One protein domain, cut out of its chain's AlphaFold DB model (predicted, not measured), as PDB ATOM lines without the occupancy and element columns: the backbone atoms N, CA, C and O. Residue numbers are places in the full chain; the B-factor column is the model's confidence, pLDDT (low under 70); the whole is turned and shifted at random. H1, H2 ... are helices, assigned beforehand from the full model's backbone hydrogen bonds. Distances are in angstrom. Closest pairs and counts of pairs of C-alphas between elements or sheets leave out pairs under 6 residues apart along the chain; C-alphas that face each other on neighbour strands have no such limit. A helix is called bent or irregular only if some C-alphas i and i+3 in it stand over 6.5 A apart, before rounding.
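What this domain is: This is residues 173 to 281 of the 359 residues of an uncharacterized protein of Bacteroidetes bacterium (UniProt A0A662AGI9). A long bent helix, H1, arches over a second long helix, H3: its arm H1b crosses H3 at a steep tilt, while its arm H1a meets H3 only at residues 251 to 255, the last of that helix. The short H2 packs on the first turns of H3, and H4 packs on H1a at the other end, with residues 273 to 281 sticking out. The 109 printed residues hold four named helices, in the order H1, H2, H3, H4, and no named strand; the class is all helix. The whole is extended, with a radius of gyration of the C-alphas of 20.6 A and spans of 67 by 32 by 21 A.

Where its parts are: H1, residues 173 to 212, was assigned as one helix by its hydrogen bonds but is bent: C-alphas 195 and 198 are 7.5 A apart. Its arm H1a, residues 173 to 195, begins at (-47.382, 46.688, 5.414), measures 33.7 A and is irregular, with C-alphas 191 and 194 7.1 A apart. H1b, residues 198 to 212, measures 20.8 A. H2 is residues 216 to 222, 9.9 A. H3, residues 228 to 255, measures 40.5 A. H4, residues 260 to 279, measures 28.2 A and ends at (-36.064, 34.922, 6.439).

How they stand to each other: H3 is the hub. H1b touches it at a steep tilt of 44 degrees, opposite ways; the closest C-alphas, of Asn 205 and Ser 240, are 5.5 A apart. H1a touches it with residues 185 to 193 alone, Lys 186 and Ser 255 having the closest C-alphas, 4.6 A. H2 touches H3, closest at C-alphas 222 and 228, 4.1 A. H4 touches H1a at a steep tilt of 61 degrees, C-alphas 178 and 268 being closest at 5.9 A. H3 and H4 only just touch, only at the corner, with 3 pairs of C-alphas within 8 A. H2 and H4 are apart. Every O i to N i+4 pair is within hydrogen-bond range in H1b, H2, H3 and H4, and 17 of 19 in H1a.

The domain as a whole: The C-alphas farthest apart, of Val 226 and Glu 281, are 68.7 A apart. The printed part has no cut, and its three links are tight. Residues 257 to 259 and 281 have pLDDT under 70.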
ATOM      1  N   LYS A 173     -47.580  45.458   6.195       94.62
ATOM      2  CA  LYS A 173     -47.382  46.688   5.414       94.62
ATOM      3  C   LYS A 173     -47.061  46.420   3.941       94.62
ATOM      4  O   LYS A 173     -46.767  47.367   3.213       94.62
ATOM      5  N   LYS A 174     -47.144  45.164   3.482       91.56
ATOM      6  CA  LYS A 174     -46.800  44.738   2.116       91.56
ATOM      7  C   LYS A 174     -47.412  45.630   1.038       91.56
ATOM      8  O   LYS A 174     -46.679  46.109   0.185       91.56
ATOM      9  N   GLN A 175     -48.723  45.878   1.079       91.19
ATOM     10  CA  GLN A 175     -49.405  46.661   0.037       91.19
ATOM     11  C   GLN A 175     -48.826  48.078  -0.093       91.19
ATOM     12  O   GLN A 175     -48.524  48.511  -1.198       91.19
ATOM     13  N   ILE A 176     -48.585  48.750   1.037       93.06
ATOM     14  CA  ILE A 176     -48.006  50.102   1.076       93.06
ATOM     15  C   ILE A 176     -46.578  50.093   0.513       93.06
ATOM     16  O   ILE A 176     -46.197  50.978  -0.247       93.06
ATOM     17  N   LEU A 177     -45.778  49.084   0.873       92.19
ATOM     18  CA  LEU A 177     -44.394  48.961   0.408       92.19
ATOM     19  C   LEU A 177     -44.318  48.647  -1.093       92.19
ATOM     20  O   LEU A 177     -43.512  49.248  -1.800       92.19
ATOM     21  N   VAL A 178     -45.173  47.751  -1.587       91.56
ATOM     22  CA  VAL A 178     -45.275  47.417  -3.014       91.56
ATOM     23  C   VAL A 178     -45.713  48.639  -3.821       91.56
ATOM     24  O   VAL A 178     -45.114  48.930  -4.856       91.56
ATOM     25  N   GLU A 179     -46.694  49.402  -3.338       90.44
ATOM     26  CA  GLU A 179     -47.125  50.643  -3.984       90.44
ATOM     27  C   GLU A 179     -45.992  51.678  -4.027       90.44
ATOM     28  O   GLU A 179     -45.709  52.239  -5.085       90.44
ATOM     29  N   MET A 180     -45.272  51.870  -2.915       90.81
ATOM     30  CA  MET A 180     -44.130  52.789  -2.842       90.81
ATOM     31  C   MET A 180     -43.029  52.428  -3.851       90.81
ATOM     32  O   MET A 180     -42.557  53.298  -4.584       90.81
ATOM     33  N   ILE A 181     -42.647  51.148  -3.927       90.06
ATOM     34  CA  ILE A 181     -41.639  50.673  -4.889       90.06
ATOM     35  C   ILE A 181     -42.160  50.821  -6.325       90.06
ATOM     36  O   ILE A 181     -41.407  51.208  -7.215       90.06
ATOM     37  N   THR A 182     -43.450  50.561  -6.561       88.56
ATOM     38  CA  THR A 182     -44.086  50.725  -7.878       88.56
ATOM     39  C   THR A 182     -44.018  52.177  -8.355       88.56
ATOM     40  O   THR A 182     -43.715  52.426  -9.521       88.56
ATOM     41  N   VAL A 183     -44.274  53.143  -7.467       88.38
ATOM     42  CA  VAL A 183     -44.175  54.578  -7.778       88.38
ATOM     43  C   VAL A 183     -42.732  54.963  -8.108       88.38
ATOM     44  O   VAL A 183     -42.498  55.548  -9.164       88.38
ATOM     45  N   GLN A 184     -41.766  54.567  -7.273       87.25
ATOM     46  CA  GLN A 184     -40.344  54.851  -7.513       87.25
ATOM     47  C   GLN A 184     -39.839  54.226  -8.818       87.25
ATOM     48  O   GLN A 184     -39.120  54.869  -9.578       87.25
ATOM     49  N   LEU A 185     -40.238  52.988  -9.120       86.00
ATOM     50  CA  LEU A 185     -39.843  52.312 -10.353       86.00
ATOM     51  C   LEU A 185     -40.368  53.049 -11.592       86.00
ATOM     52  O   LEU A 185     -39.634  53.210 -12.564       86.00
ATOM     53  N   LYS A 186     -41.614  53.533 -11.557       84.25
ATOM     54  CA  LYS A 186     -42.180  54.336 -12.651       84.25
ATOM     55  C   LYS A 186     -41.448  55.657 -12.837       84.25
ATOM     56  O   LYS A 186     -41.221  56.058 -13.974       84.25
ATOM     57  N   GLU A 187     -41.082  56.321 -11.746       85.88
ATOM     58  CA  GLU A 187     -40.315  57.569 -11.780       85.88
ATOM     59  C   GLU A 187     -38.938  57.345 -12.414       85.88
ATOM     60  O   GLU A 187     -38.619  57.987 -13.413       85.88
ATOM     61  N   VAL A 188     -38.195  56.334 -11.948       85.75
ATOM     62  CA  VAL A 188     -36.897  55.962 -12.528       85.75
ATOM     63  C   VAL A 188     -37.039  55.622 -14.009       85.75
ATOM     64  O   VAL A 188     -36.254  56.113 -14.818       85.75
ATOM     65  N   LEU A 189     -38.034  54.818 -14.397       82.62
ATOM     66  CA  LEU A 189     -38.246  54.461 -15.801       82.62
ATOM     67  C   LEU A 189     -38.585  55.686 -16.659       82.62
ATOM     68  O   LEU A 189     -38.026  55.808 -17.744       82.62
ATOM     69  N   ASN A 190     -39.419  56.613 -16.181       81.75
ATOM     70  CA  ASN A 190     -39.754  57.839 -16.913       81.75
ATOM     71  C   ASN A 190     -38.542  58.763 -17.102       81.75
ATOM     72  O   ASN A 190     -38.333  59.273 -18.201       81.75
ATOM     73  N   GLU A 191     -37.723  58.958 -16.066       82.56
ATOM     74  CA  GLU A 191     -36.514  59.789 -16.156       82.56
ATOM     75  C   GLU A 191     -35.435  59.160 -17.046       82.56
ATOM     76  O   GLU A 191     -34.662  59.848 -17.717       82.56
ATOM     77  N   THR A 192     -35.382  57.832 -17.053       78.75
ATOM     78  CA  THR A 192     -34.287  57.069 -17.649       78.75
ATOM     79  C   THR A 192     -34.578  56.633 -19.091       78.75
ATOM     80  O   THR A 192     -33.645  56.440 -19.870       78.75
ATOM     81  N   HIS A 193     -35.853  56.542 -19.482       74.06
ATOM     82  CA  HIS A 193     -36.303  56.174 -20.830       74.06
ATOM     83  C   HIS A 193     -35.621  56.967 -21.968       74.06
ATOM     84  O   HIS A 193     -34.995  56.328 -22.819       74.06
ATOM     85  N   PRO A 194     -35.606  58.319 -21.979       75.88
ATOM     86  CA  PRO A 194     -34.964  59.077 -23.063       75.88
ATOM     87  C   PRO A 194     -33.440  58.893 -23.114       75.88
ATOM     88  O   PRO A 194     -32.810  59.132 -24.142       75.88
ATOM     89  N   LYS A 195     -32.820  58.458 -22.011       79.69
ATOM     90  CA  LYS A 195     -31.367  58.299 -21.908       79.69
ATOM     91  C   LYS A 195     -30.858  57.047 -22.627       79.69
ATOM     92  O   LYS A 195     -29.725  57.054 -23.099       79.69
ATOM     93  N   TYR A 196     -31.685  56.004 -22.729       79.00
ATOM     94  CA  TYR A 196     -31.318  54.720 -23.339       79.00
ATOM     95  C   TYR A 196     -31.970  54.463 -24.699       79.00
ATOM     96  O   TYR A 196     -31.696  53.432 -25.306       79.00
ATOM     97  N   GLU A 197     -32.791  55.381 -25.214       84.88
ATOM     98  CA  GLU A 197     -33.487  55.225 -26.500       84.88
ATOM     99  C   GLU A 197     -32.516  54.892 -27.650       84.88
ATOM    100  O   GLU A 197     -32.718  53.936 -28.402       84.88
ATOM    101  N   ASN A 198     -31.401  55.625 -27.742       88.44
ATOM    102  CA  ASN A 198     -30.375  55.382 -28.759       88.44
ATOM    103  C   ASN A 198     -29.667  54.033 -28.577       88.44
ATOM    104  O   ASN A 198     -29.421  53.333 -29.561       88.44
ATOM    105  N   ASP A 199     -29.354  53.652 -27.339       90.44
ATOM    106  CA  ASP A 199     -28.700  52.374 -27.047       90.44
ATOM    107  C   ASP A 199     -29.630  51.201 -27.369       90.44
ATOM    108  O   ASP A 199     -29.206  50.222 -27.986       90.44
ATOM    109  N   LEU A 200     -30.917  51.337 -27.041       89.56
ATOM    110  CA  LEU A 200     -31.964  50.380 -27.380       89.56
ATOM    111  C   LEU A 200     -32.094  50.239 -28.899       89.56
ATOM    112  O   LEU A 200     -32.072  49.124 -29.418       89.56
ATOM    113  N   LYS A 201     -32.163  51.357 -29.628       91.88
ATOM    114  CA  LYS A 201     -32.248  51.365 -31.094       91.88
ATOM    115  C   LYS A 201     -31.045  50.687 -31.738       91.88
ATOM    116  O   LYS A 201     -31.206  49.858 -32.631       91.88
ATOM    117  N   ASN A 202     -29.842  50.996 -31.261       93.88
ATOM    118  CA  ASN A 202     -28.611  50.375 -31.743       93.88
ATOM    119  C   ASN A 202     -28.577  48.873 -31.443       93.88
ATOM    120  O   ASN A 202     -28.211  48.082 -32.316       93.88
ATOM    121  N   TYR A 203     -29.008  48.467 -30.246       93.94
ATOM    122  CA  TYR A 203     -29.123  47.061 -29.874       93.94
ATOM    123  C   TYR A 203     -30.113  46.322 -30.781       93.94
ATOM    124  O   TYR A 203     -29.763  45.281 -31.340       93.94
ATOM    125  N   VAL A 204     -31.315  46.868 -30.992       95.19
ATOM    126  CA  VAL A 204     -32.339  46.270 -31.865       95.19
ATOM    127  C   VAL A 204     -31.834  46.167 -33.303       95.19
ATOM    128  O   VAL A 204     -31.859  45.068 -33.855       95.19
ATOM    129  N   ASN A 205     -31.272  47.244 -33.864       94.38
ATOM    130  CA  ASN A 205     -30.668  47.244 -35.202       94.38
ATOM    131  C   ASN A 205     -29.640  46.117 -35.351       94.38
ATOM    132  O   ASN A 205     -29.709  45.322 -36.288       94.38
ATOM    133  N   HIS A 206     -28.718  45.998 -34.395       95.44
ATOM    134  CA  HIS A 206     -27.686  44.969 -34.429       95.44
ATOM    135  C   HIS A 206     -28.268  43.548 -34.333       95.44
ATOM    136  O   HIS A 206     -27.858  42.648 -35.070       95.44
ATOM    137  N   ARG A 207     -29.245  43.322 -33.445       94.94
ATOM    138  CA  ARG A 207     -29.872  42.004 -33.252       94.94
ATOM    139  C   ARG A 207     -30.746  41.585 -34.430       94.94
ATOM    140  O   ARG A 207     -30.738  40.401 -34.778       94.94
ATOM    141  N   VAL A 208     -31.471  42.521 -35.041       94.44
ATOM    142  CA  VAL A 208     -32.282  42.269 -36.238       94.44
ATOM    143  C   VAL A 208     -31.375  41.954 -37.419       94.44
ATOM    144  O   VAL A 208     -31.580  40.917 -38.045       94.44
ATOM    145  N   SER A 209     -30.314  42.736 -37.640       92.69
ATOM    146  CA  SER A 209     -29.316  42.490 -38.690       92.69
ATOM    147  C   SER A 209     -28.719  41.080 -38.604       92.69
ATOM    148  O   SER A 209     -28.854  40.270 -39.523       92.69
ATOM    149  N   LEU A 210     -28.213  40.703 -37.421       93.19
ATOM    150  CA  LEU A 210     -27.679  39.359 -37.163       93.19
ATOM    151  C   LEU A 210     -28.700  38.231 -37.379       93.19
ATOM    152  O   LEU A 210     -28.313  37.098 -37.673       93.19
ATOM    153  N   SER A 211     -29.986  38.502 -37.155       93.56
ATOM    154  CA  SER A 211     -31.055  37.513 -37.327       93.56
ATOM    155  C   SER A 211     -31.461  37.388 -38.799       93.56
ATOM    156  O   SER A 211     -31.641  36.272 -39.293       93.56
ATOM    157  N   MET A 212     -31.518  38.504 -39.527       89.75
ATOM    158  CA  MET A 212     -31.802  38.544 -40.965       89.75
ATOM    159  C   MET A 212     -30.692  37.863 -41.769       89.75
ATOM    160  O   MET A 212     -30.984  37.014 -42.611       89.75
ATOM    161  N   ASP A 213     -29.428  38.090 -41.407       87.62
ATOM    162  CA  ASP A 213     -28.262  37.427 -42.007       87.62
ATOM    163  C   ASP A 213     -28.252  35.905 -41.823       87.62
ATOM    164  O   ASP A 213     -27.614  35.171 -42.583       87.62
ATOM    165  N   LYS A 214     -28.946  35.388 -40.806       90.06
ATOM    166  CA  LYS A 214     -29.063  33.944 -40.559       90.06
ATOM    167  C   LYS A 214     -30.248  33.316 -41.289       90.06
ATOM    168  O   LYS A 214     -30.202  32.116 -41.554       90.06
ATOM    169  N   THR A 215     -31.248  34.110 -41.660       91.19
ATOM    170  CA  THR A 215     -32.526  33.650 -42.212       91.19
ATOM    171  C   THR A 215     -32.394  33.245 -43.685       91.19
ATOM    172  O   THR A 215     -31.874  33.988 -44.519       91.19
ATOM    173  N   THR A 216     -32.846  32.036 -44.024       89.44
ATOM    174  CA  THR A 216     -32.679  31.436 -45.360       89.44
ATOM    175  C   THR A 216     -33.460  32.193 -46.435       89.44
ATOM    176  O   THR A 216     -32.952  32.420 -47.530       89.44
ATOM    177  N   GLU A 217     -34.667  32.637 -46.108       88.75
ATOM    178  CA  GLU A 217     -35.590  33.374 -46.974       88.75
ATOM    179  C   GLU A 217     -34.994  34.728 -47.384       88.75
ATOM    180  O   GLU A 217     -35.025  35.100 -48.557       88.75
ATOM    181  N   VAL A 218     -34.346  35.421 -46.444       86.44
ATOM    182  CA  VAL A 218     -33.644  36.693 -46.682       86.44
ATOM    183  C   VAL A 218     -32.439  36.485 -47.603       86.44
ATOM    184  O   VAL A 218     -32.241  37.241 -48.555       86.44
ATOM    185  N   LYS A 219     -31.675  35.400 -47.409       86.12
ATOM    186  CA  LYS A 219     -30.564  35.031 -48.307       86.12
ATOM    187  C   LYS A 219     -31.029  34.732 -49.729       86.12
ATOM    188  O   LYS A 219     -30.288  35.004 -50.670       86.12
ATOM    189  N   ILE A 220     -32.215  34.145 -49.894       87.38
ATOM    190  CA  ILE A 220     -32.806  33.879 -51.213       87.38
ATOM    191  C   ILE A 220     -33.182  35.198 -51.895       87.38
ATOM    192  O   ILE A 220     -32.831  35.393 -53.057       87.38
ATOM    193  N   ILE A 221     -33.813  36.125 -51.169       87.12
ATOM    194  CA  ILE A 221     -34.160  37.462 -51.678       87.12
ATOM    195  C   ILE A 221     -32.897  38.232 -52.091       87.12
ATOM    196  O   ILE A 221     -32.860  38.816 -53.171       87.12
ATOM    197  N   ASN A 222     -31.822  38.152 -51.302       87.19
ATOM    198  CA  ASN A 222     -30.557  38.831 -51.596       87.19
ATOM    199  C   ASN A 222     -29.842  38.297 -52.860       87.19
ATOM    200  O   ASN A 222     -29.007  38.984 -53.441       87.19
ATOM    201  N   LYS A 223     -30.179  37.084 -53.330       87.50
ATOM    202  CA  LYS A 223     -29.639  36.505 -54.576       87.50
ATOM    203  C   LYS A 223     -30.330  37.019 -55.846       87.50
ATOM    204  O   LYS A 223     -29.857  36.720 -56.941       87.50
ATOM    205  N   VAL A 224     -31.435  37.762 -55.730       89.06
ATOM    206  CA  VAL A 224     -32.138  38.331 -56.888       89.06
ATOM    207  C   VAL A 224     -31.292  39.457 -57.508       89.06
ATOM    208  O   VAL A 224     -30.955  40.414 -56.805       89.06
ATOM    209  N   PRO A 225     -30.953  39.396 -58.814       82.19
ATOM    210  CA  PRO A 225     -30.145  40.424 -59.466       82.19
ATOM    211  C   PRO A 225     -30.799  41.807 -59.400       82.19
ATOM    212  O   PRO A 225     -32.024  41.926 -59.449       82.19
ATOM    213  N   VAL A 226     -29.970  42.854 -59.365       82.75
ATOM    214  CA  VAL A 226     -30.349  44.283 -59.414       82.75
ATOM    215  C   VAL A 226     -31.083  44.803 -58.167       82.75
ATOM    216  O   VAL A 226     -30.749  45.887 -57.701       82.75
ATOM    217  N   PHE A 227     -32.022  44.049 -57.584       87.50
ATOM    218  CA  PHE A 227     -32.896  44.538 -56.504       87.50
ATOM    219  C   PHE A 227     -32.804  43.763 -55.180       87.50
ATOM    220  O   PHE A 227     -33.312  44.248 -54.170       87.50
ATOM    221  N   GLY A 228     -32.167  42.587 -55.143       84.69
ATOM    222  CA  GLY A 228     -32.192  41.696 -53.976       84.69
ATOM    223  C   GLY A 228     -31.671  42.320 -52.678       84.69
ATOM    224  O   GLY A 228     -32.330  42.232 -51.641       84.69
ATOM    225  N   SER A 229     -30.532  43.015 -52.739       85.38
ATOM    226  CA  SER A 229     -29.943  43.694 -51.577       85.38
ATOM    227  C   SER A 229     -30.783  44.879 -51.101       85.38
ATOM    228  O   SER A 229     -30.986  45.040 -49.901       85.38
ATOM    229  N   ALA A 230     -31.346  45.662 -52.026       86.62
ATOM    230  CA  ALA A 230     -32.214  46.792 -51.695       86.62
ATOM    231  C   ALA A 230     -33.497  46.342 -50.979       86.62
ATOM    232  O   ALA A 230     -33.900  46.960 -49.994       86.62
ATOM    233  N   VAL A 231     -34.115  45.245 -51.434       88.50
ATOM    234  CA  VAL A 231     -35.300  44.661 -50.782       88.50
ATOM    235  C   VAL A 231     -34.937  44.092 -49.409       88.50
ATOM    236  O   VAL A 231     -35.646  44.352 -48.439       88.50
ATOM    237  N   SER A 232     -33.815  43.373 -49.301       88.31
ATOM    238  CA  SER A 232     -33.326  42.825 -48.030       88.31
ATOM    239  C   SER A 232     -33.078  43.919 -46.985       88.31
ATOM    240  O   SER A 232     -33.597  43.826 -45.875       88.31
ATOM    241  N   SER A 233     -32.354  44.986 -47.339       88.75
ATOM    242  CA  SER A 233     -32.089  46.108 -46.428       88.75
ATOM    243  C   SER A 233     -33.354  46.894 -46.069       88.75
ATOM    244  O   SER A 233     -33.474  47.390 -44.950       88.75
ATOM    245  N   ALA A 234     -34.320  47.004 -46.990       89.31
ATOM    246  CA  ALA A 234     -35.609  47.628 -46.695       89.31
ATOM    247  C   ALA A 234     -36.403  46.818 -45.658       89.31
ATOM    248  O   ALA A 234     -36.929  47.399 -44.711       89.31
ATOM    249  N   ILE A 235     -36.447  45.488 -45.797       90.81
ATOM    250  CA  ILE A 235     -37.095  44.596 -44.824       90.81
ATOM    251  C   ILE A 235     -36.383  44.670 -43.474       90.81
ATOM    252  O   ILE A 235     -37.044  44.831 -42.454       90.81
ATOM    253  N   GLU A 236     -35.052  44.597 -43.459       91.94
ATOM    254  CA  GLU A 236     -34.253  44.696 -42.235       91.94
ATOM    255  C   GLU A 236     -34.549  45.995 -41.475       91.94
ATOM    256  O   GLU A 236     -34.835  45.958 -40.278       91.94
ATOM    257  N   LYS A 237     -34.571  47.132 -42.181       92.38
ATOM    258  CA  LYS A 237     -34.906  48.431 -41.593       92.38
ATOM    259  C   LYS A 237     -36.338  48.471 -41.059       92.38
ATOM    260  O   LYS A 237     -36.534  48.887 -39.925       92.38
ATOM    261  N   ILE A 238     -37.320  48.011 -41.841       93.75
ATOM    262  CA  ILE A 238     -38.730  47.987 -41.422       93.75
ATOM    263  C   ILE A 238     -38.901  47.134 -40.166       93.75
ATOM    264  O   ILE A 238     -39.541  47.569 -39.215       93.75
ATOM    265  N   VAL A 239     -38.321  45.932 -40.142       93.94
ATOM    266  CA  VAL A 239     -38.420  45.042 -38.981       93.94
ATOM    267  C   VAL A 239     -37.735  45.667 -37.772       93.94
ATOM    268  O   VAL A 239     -38.294  45.618 -36.682       93.94
ATOM    269  N   SER A 240     -36.569  46.288 -37.955       94.88
ATOM    270  CA  SER A 240     -35.876  46.961 -36.860       94.88
ATOM    271  C   SER A 240     -36.678  48.127 -36.290       94.88
ATOM    272  O   SER A 240     -36.871  48.189 -35.079       94.88
ATOM    273  N   ASP A 241     -37.218  48.993 -37.150       93.75
ATOM    274  CA  ASP A 241     -38.050  50.125 -36.737       93.75
ATOM    275  C   ASP A 241     -39.319  49.638 -36.012       93.75
ATOM    276  O   ASP A 241     -39.678  50.173 -34.966       93.75
ATOM    277  N   VAL A 242     -39.972  48.579 -36.508       94.94
ATOM    278  CA  VAL A 242     -41.159  47.986 -35.863       94.94
ATOM    279  C   VAL A 242     -40.817  47.390 -34.498       94.94
ATOM    280  O   VAL A 242     -41.506  47.678 -33.523       94.94
ATOM    281  N   VAL A 243     -39.765  46.571 -34.402       95.00
ATOM    282  CA  VAL A 243     -39.357  45.944 -33.134       95.00
ATOM    283  C   VAL A 243     -38.924  47.004 -32.126       95.00
ATOM    284  O   VAL A 243     -39.306  46.921 -30.962       95.00
ATOM    285  N   PHE A 244     -38.169  48.011 -32.567       94.44
ATOM    286  CA  PHE A 244     -37.771  49.133 -31.727       94.44
ATOM    287  C   PHE A 244     -38.995  49.872 -31.187       94.44
ATOM    288  O   PHE A 244     -39.098  50.019 -29.974       94.44
ATOM    289  N   ASN A 245     -39.940  50.259 -32.050       93.00
ATOM    290  CA  ASN A 245     -41.150  50.963 -31.627       93.00
ATOM    291  C   ASN A 245     -41.978  50.124 -30.645       93.00
ATOM    292  O   ASN A 245     -42.399  50.649 -29.627       93.00
ATOM    293  N   ILE A 246     -42.133  48.812 -30.870       92.69
ATOM    294  CA  ILE A 246     -42.853  47.929 -29.933       92.69
ATOM    295  C   ILE A 246     -42.177  47.903 -28.558       92.69
ATOM    296  O   ILE A 246     -42.853  48.011 -27.538       92.69
ATOM    297  N   ILE A 247     -40.852  47.737 -28.504       89.81
ATOM    298  CA  ILE A 247     -40.129  47.711 -27.224       89.81
ATOM    299  C   ILE A 247     -40.193  49.085 -26.552       89.81
ATOM    300  O   ILE A 247     -40.369  49.163 -25.337       89.81
ATOM    301  N   ASN A 248     -40.062  50.155 -27.334       89.12
ATOM    302  CA  ASN A 248     -40.140  51.519 -26.844       89.12
ATOM    303  C   ASN A 248     -41.515  51.809 -26.233       89.12
ATOM    304  O   ASN A 248     -41.580  52.206 -25.076       89.12
ATOM    305  N   ASP A 249     -42.589  51.503 -26.959       87.56
ATOM    306  CA  ASP A 249     -43.969  51.678 -26.507       87.56
ATOM    307  C   ASP A 249     -44.253  50.840 -25.253       87.56
ATOM    308  O   ASP A 249     -44.865  51.336 -24.314       87.56
ATOM    309  N   LEU A 250     -43.737  49.606 -25.169       85.69
ATOM    310  CA  LEU A 250     -43.841  48.787 -23.953       85.69
ATOM    311  C   LEU A 250     -43.145  49.436 -22.750       85.69
ATOM    312  O   LEU A 250     -43.689  49.418 -21.646       85.69
ATOM    313  N   LEU A 251     -41.949  50.000 -22.937       83.69
ATOM    314  CA  LEU A 251     -41.238  50.712 -21.871       83.69
ATOM    315  C   LEU A 251     -42.002  51.966 -21.436       83.69
ATOM    316  O   LEU A 251     -42.134  52.202 -20.234       83.69
ATOM    317  N   THR A 252     -42.543  52.725 -22.393       83.62
ATOM    318  CA  THR A 252     -43.394  53.890 -22.127       83.62
ATOM    319  C   THR A 252     -44.685  53.491 -21.402       83.62
ATOM    320  O   THR A 252     -45.127  54.171 -20.478       83.62
ATOM    321  N   ASP A 253     -45.289  52.360 -21.762       83.00
ATOM    322  CA  ASP A 253     -46.519  51.870 -21.140       83.00
ATOM    323  C   ASP A 253     -46.294  51.421 -19.692       83.00
ATOM    324  O   ASP A 253     -47.117  51.731 -18.826       83.00
ATOM    325  N   ILE A 254     -45.174  50.743 -19.410       82.62
ATOM    326  CA  ILE A 254     -44.759  50.334 -18.055       82.62
ATOM    327  C   ILE A 254     -44.490  51.560 -17.172       82.62
ATOM    328  O   ILE A 254     -44.828  51.558 -15.986       82.62
ATOM    329  N   SER A 255     -43.891  52.609 -17.736       77.75
ATOM    330  CA  SER A 255     -43.594  53.844 -17.008       77.75
ATOM    331  C   SER A 255     -44.826  54.748 -16.843       77.75
ATOM    332  O   SER A 255     -44.884  55.578 -15.929       77.75
ATOM    333  N   SER A 256     -45.852  54.559 -17.678       75.38
ATOM    334  CA  SER A 256     -47.121  55.277 -17.589       75.38
ATOM    335  C   SER A 256     -47.978  54.830 -16.392       75.38
ATOM    336  O   SER A 256     -47.932  53.697 -15.906       75.38
ATOM    337  N   SER A 257     -48.861  55.714 -15.921       65.62
ATOM    338  CA  SER A 257     -49.846  55.385 -14.878       65.62
ATOM    339  C   SER A 257     -50.923  54.393 -15.338       65.62
ATOM    340  O   SER A 257     -51.717  53.943 -14.516       65.62
ATOM    341  N   LYS A 258     -50.960  54.047 -16.630       66.12
ATOM    342  CA  LYS A 258     -52.067  53.326 -17.262       66.12
ATOM    343  C   LYS A 258     -51.985  51.810 -17.088       66.12
ATOM    344  O   LYS A 258     -53.026  51.163 -17.071       66.12
ATOM    345  N   ASN A 259     -50.781  51.257 -16.925       68.56
ATOM    346  CA  ASN A 259     -50.560  49.813 -16.831       68.56
ATOM    347  C   ASN A 259     -49.987  49.411 -15.461       68.56
ATOM    348  O   ASN A 259     -48.873  48.906 -15.331       68.56
ATOM    349  N   THR A 260     -50.742  49.706 -14.399       72.00
ATOM    350  CA  THR A 260     -50.308  49.508 -13.006       72.00
ATOM    351  C   THR A 260     -50.207  48.041 -12.603       72.00
ATOM    352  O   THR A 260     -49.383  47.720 -11.756       72.00
ATOM    353  N   GLU A 261     -50.996  47.159 -13.212       81.00
ATOM    354  CA  GLU A 261     -51.123  45.761 -12.791       81.00
ATOM    355  C   GLU A 261     -49.845  44.949 -13.038       81.00
ATOM    356  O   GLU A 261     -49.382  44.246 -12.144       81.00
ATOM    357  N   ILE A 262     -49.217  45.095 -14.212       81.75
ATOM    358  CA  ILE A 262     -47.974  44.375 -14.540       81.75
ATOM    359  C   ILE A 262     -46.841  44.806 -13.608       81.75
ATOM    360  O   ILE A 262     -46.142  43.960 -13.052       81.75
ATOM    361  N   VAL A 263     -46.677  46.118 -13.410       84.88
ATOM    362  CA  VAL A 263     -45.632  46.661 -12.531       84.88
ATOM    363  C   VAL A 263     -45.871  46.218 -11.093       84.88
ATOM    364  O   VAL A 263     -44.954  45.714 -10.457       84.88
ATOM    365  N   ASN A 264     -47.114  46.308 -10.619       86.25
ATOM    366  CA  ASN A 264     -47.485  45.886  -9.275       86.25
ATOM    367  C   ASN A 264     -47.211  44.391  -9.047       86.25
ATOM    368  O   ASN A 264     -46.620  44.038  -8.033       86.25
ATOM    369  N   ASN A 265     -47.551  43.525 -10.008       87.94
ATOM    370  CA  ASN A 265     -47.290  42.086  -9.916       87.94
ATOM    371  C   ASN A 265     -45.784  41.772  -9.887       87.94
ATOM    372  O   ASN A 265     -45.342  40.946  -9.090       87.94
ATOM    373  N   ILE A 266     -44.977  42.441 -10.719       87.81
ATOM    374  CA  ILE A 266     -43.512  42.270 -10.718       87.81
ATOM    375  C   ILE A 266     -42.922  42.748  -9.387       87.81
ATOM    376  O   ILE A 266     -42.099  42.051  -8.791       87.81
ATOM    377  N   THR A 267     -43.353  43.911  -8.900       89.50
ATOM    378  CA  THR A 267     -42.908  44.468  -7.621       89.50
ATOM    379  C   THR A 267     -43.318  43.582  -6.448       89.50
ATOM    380  O   THR A 267     -42.522  43.371  -5.536       89.50
ATOM    381  N   GLU A 268     -44.517  43.006  -6.483       92.25
ATOM    382  CA  GLU A 268     -44.989  42.052  -5.486       92.25
ATOM    383  C   GLU A 268     -44.139  40.775  -5.479       92.25
ATOM    384  O   GLU A 268     -43.675  40.357  -4.418       92.25
ATOM    385  N   MET A 269     -43.856  40.192  -6.649       91.19
ATOM    386  CA  MET A 269     -42.972  39.025  -6.762       91.19
ATOM    387  C   MET A 269     -41.555  39.322  -6.259       91.19
ATOM    388  O   MET A 269     -40.957  38.504  -5.556       91.19
ATOM    389  N   PHE A 270     -41.014  40.494  -6.602       90.88
ATOM    390  CA  PHE A 270     -39.709  40.944  -6.126       90.88
ATOM    391  C   PHE A 270     -39.685  41.099  -4.600       90.88
ATOM    392  O   PHE A 270     -38.751  40.634  -3.941       90.88
ATOM    393  N   PHE A 271     -40.727  41.707  -4.031       91.75
ATOM    394  CA  PHE A 271     -40.871  41.895  -2.592       91.75
ATOM    395  C   PHE A 271     -40.949  40.555  -1.850       91.75
ATOM    396  O   PHE A 271     -40.190  40.335  -0.908       91.75
ATOM    397  N   GLU A 272     -41.792  39.627  -2.310       91.62
ATOM    398  CA  GLU A 272     -41.925  38.288  -1.718       91.62
ATOM    399  C   GLU A 272     -40.612  37.499  -1.770       91.62
ATOM    400  O   GLU A 272     -40.167  36.957  -0.757       91.62
ATOM    401  N   SER A 273     -39.940  37.489  -2.925       90.62
ATOM    402  CA  SER A 273     -38.625  36.850  -3.081       90.62
ATOM    403  C   SER A 273     -37.595  37.428  -2.104       90.62
ATOM    404  O   SER A 273     -36.850  36.693  -1.451       90.62
ATOM    405  N   THR A 274     -37.603  38.752  -1.930       89.00
ATOM    406  CA  THR A 274     -36.718  39.446  -0.989       89.00
ATOM    407  C   THR A 274     -37.016  39.045   0.457       89.00
ATOM    408  O   THR A 274     -36.091  38.701   1.190       89.00
ATOM    409  N   LEU A 275     -38.287  39.011   0.872       88.38
ATOM    410  CA  LEU A 275     -38.663  38.586   2.224       88.38
ATOM    411  C   LEU A 275     -38.264  37.137   2.519       88.38
ATOM    412  O   LEU A 275     -37.791  36.850   3.617       88.38
ATOM    413  N   ILE A 276     -38.428  36.230   1.554       87.38
ATOM    414  CA  ILE A 276     -38.007  34.829   1.695       87.38
ATOM    415  C   ILE A 276     -36.492  34.747   1.902       87.38
ATOM    416  O   ILE A 276     -36.036  34.050   2.809       87.38
ATOM    417  N   ASN A 277     -35.718  35.503   1.120       85.94
ATOM    418  CA  ASN A 277     -34.267  35.556   1.271       85.94
ATOM    419  C   ASN A 277     -33.859  36.129   2.634       85.94
ATOM    420  O   ASN A 277     -32.952  35.593   3.260       85.94
ATOM    421  N   ILE A 278     -34.536  37.165   3.139       85.38
ATOM    422  CA  ILE A 278     -34.276  37.729   4.477       85.38
ATOM    423  C   ILE A 278     -34.627  36.742   5.597       85.38
ATOM    424  O   ILE A 278     -33.898  36.649   6.577       85.38
ATOM    425  N   LYS A 279     -35.702  35.960   5.456       81.75
ATOM    426  CA  LYS A 279     -36.064  34.922   6.439       81.75
ATOM    427  C   LYS A 279     -35.075  33.757   6.497       81.75
ATOM    428  O   LYS A 279     -35.131  32.979   7.454       81.75
ATOM    429  N   SER A 280     -34.258  33.573   5.461       78.50
ATOM    430  CA  SER A 280     -33.287  32.486   5.411       78.50
ATOM    431  C   SER A 280     -32.164  32.721   6.426       78.50
ATOM    432  O   SER A 280     -31.682  33.838   6.577       78.50
ATOM    433  N   GLU A 281     -31.709  31.657   7.093       66.38
ATOM    434  CA  GLU A 281     -30.628  31.698   8.102       66.38
ATOM    435  C   GLU A 281     -29.258  32.119   7.533       66.38
ATOM    436  O   GLU A 281     -28.270  32.153   8.253       66.38
TER     437      GLU A 281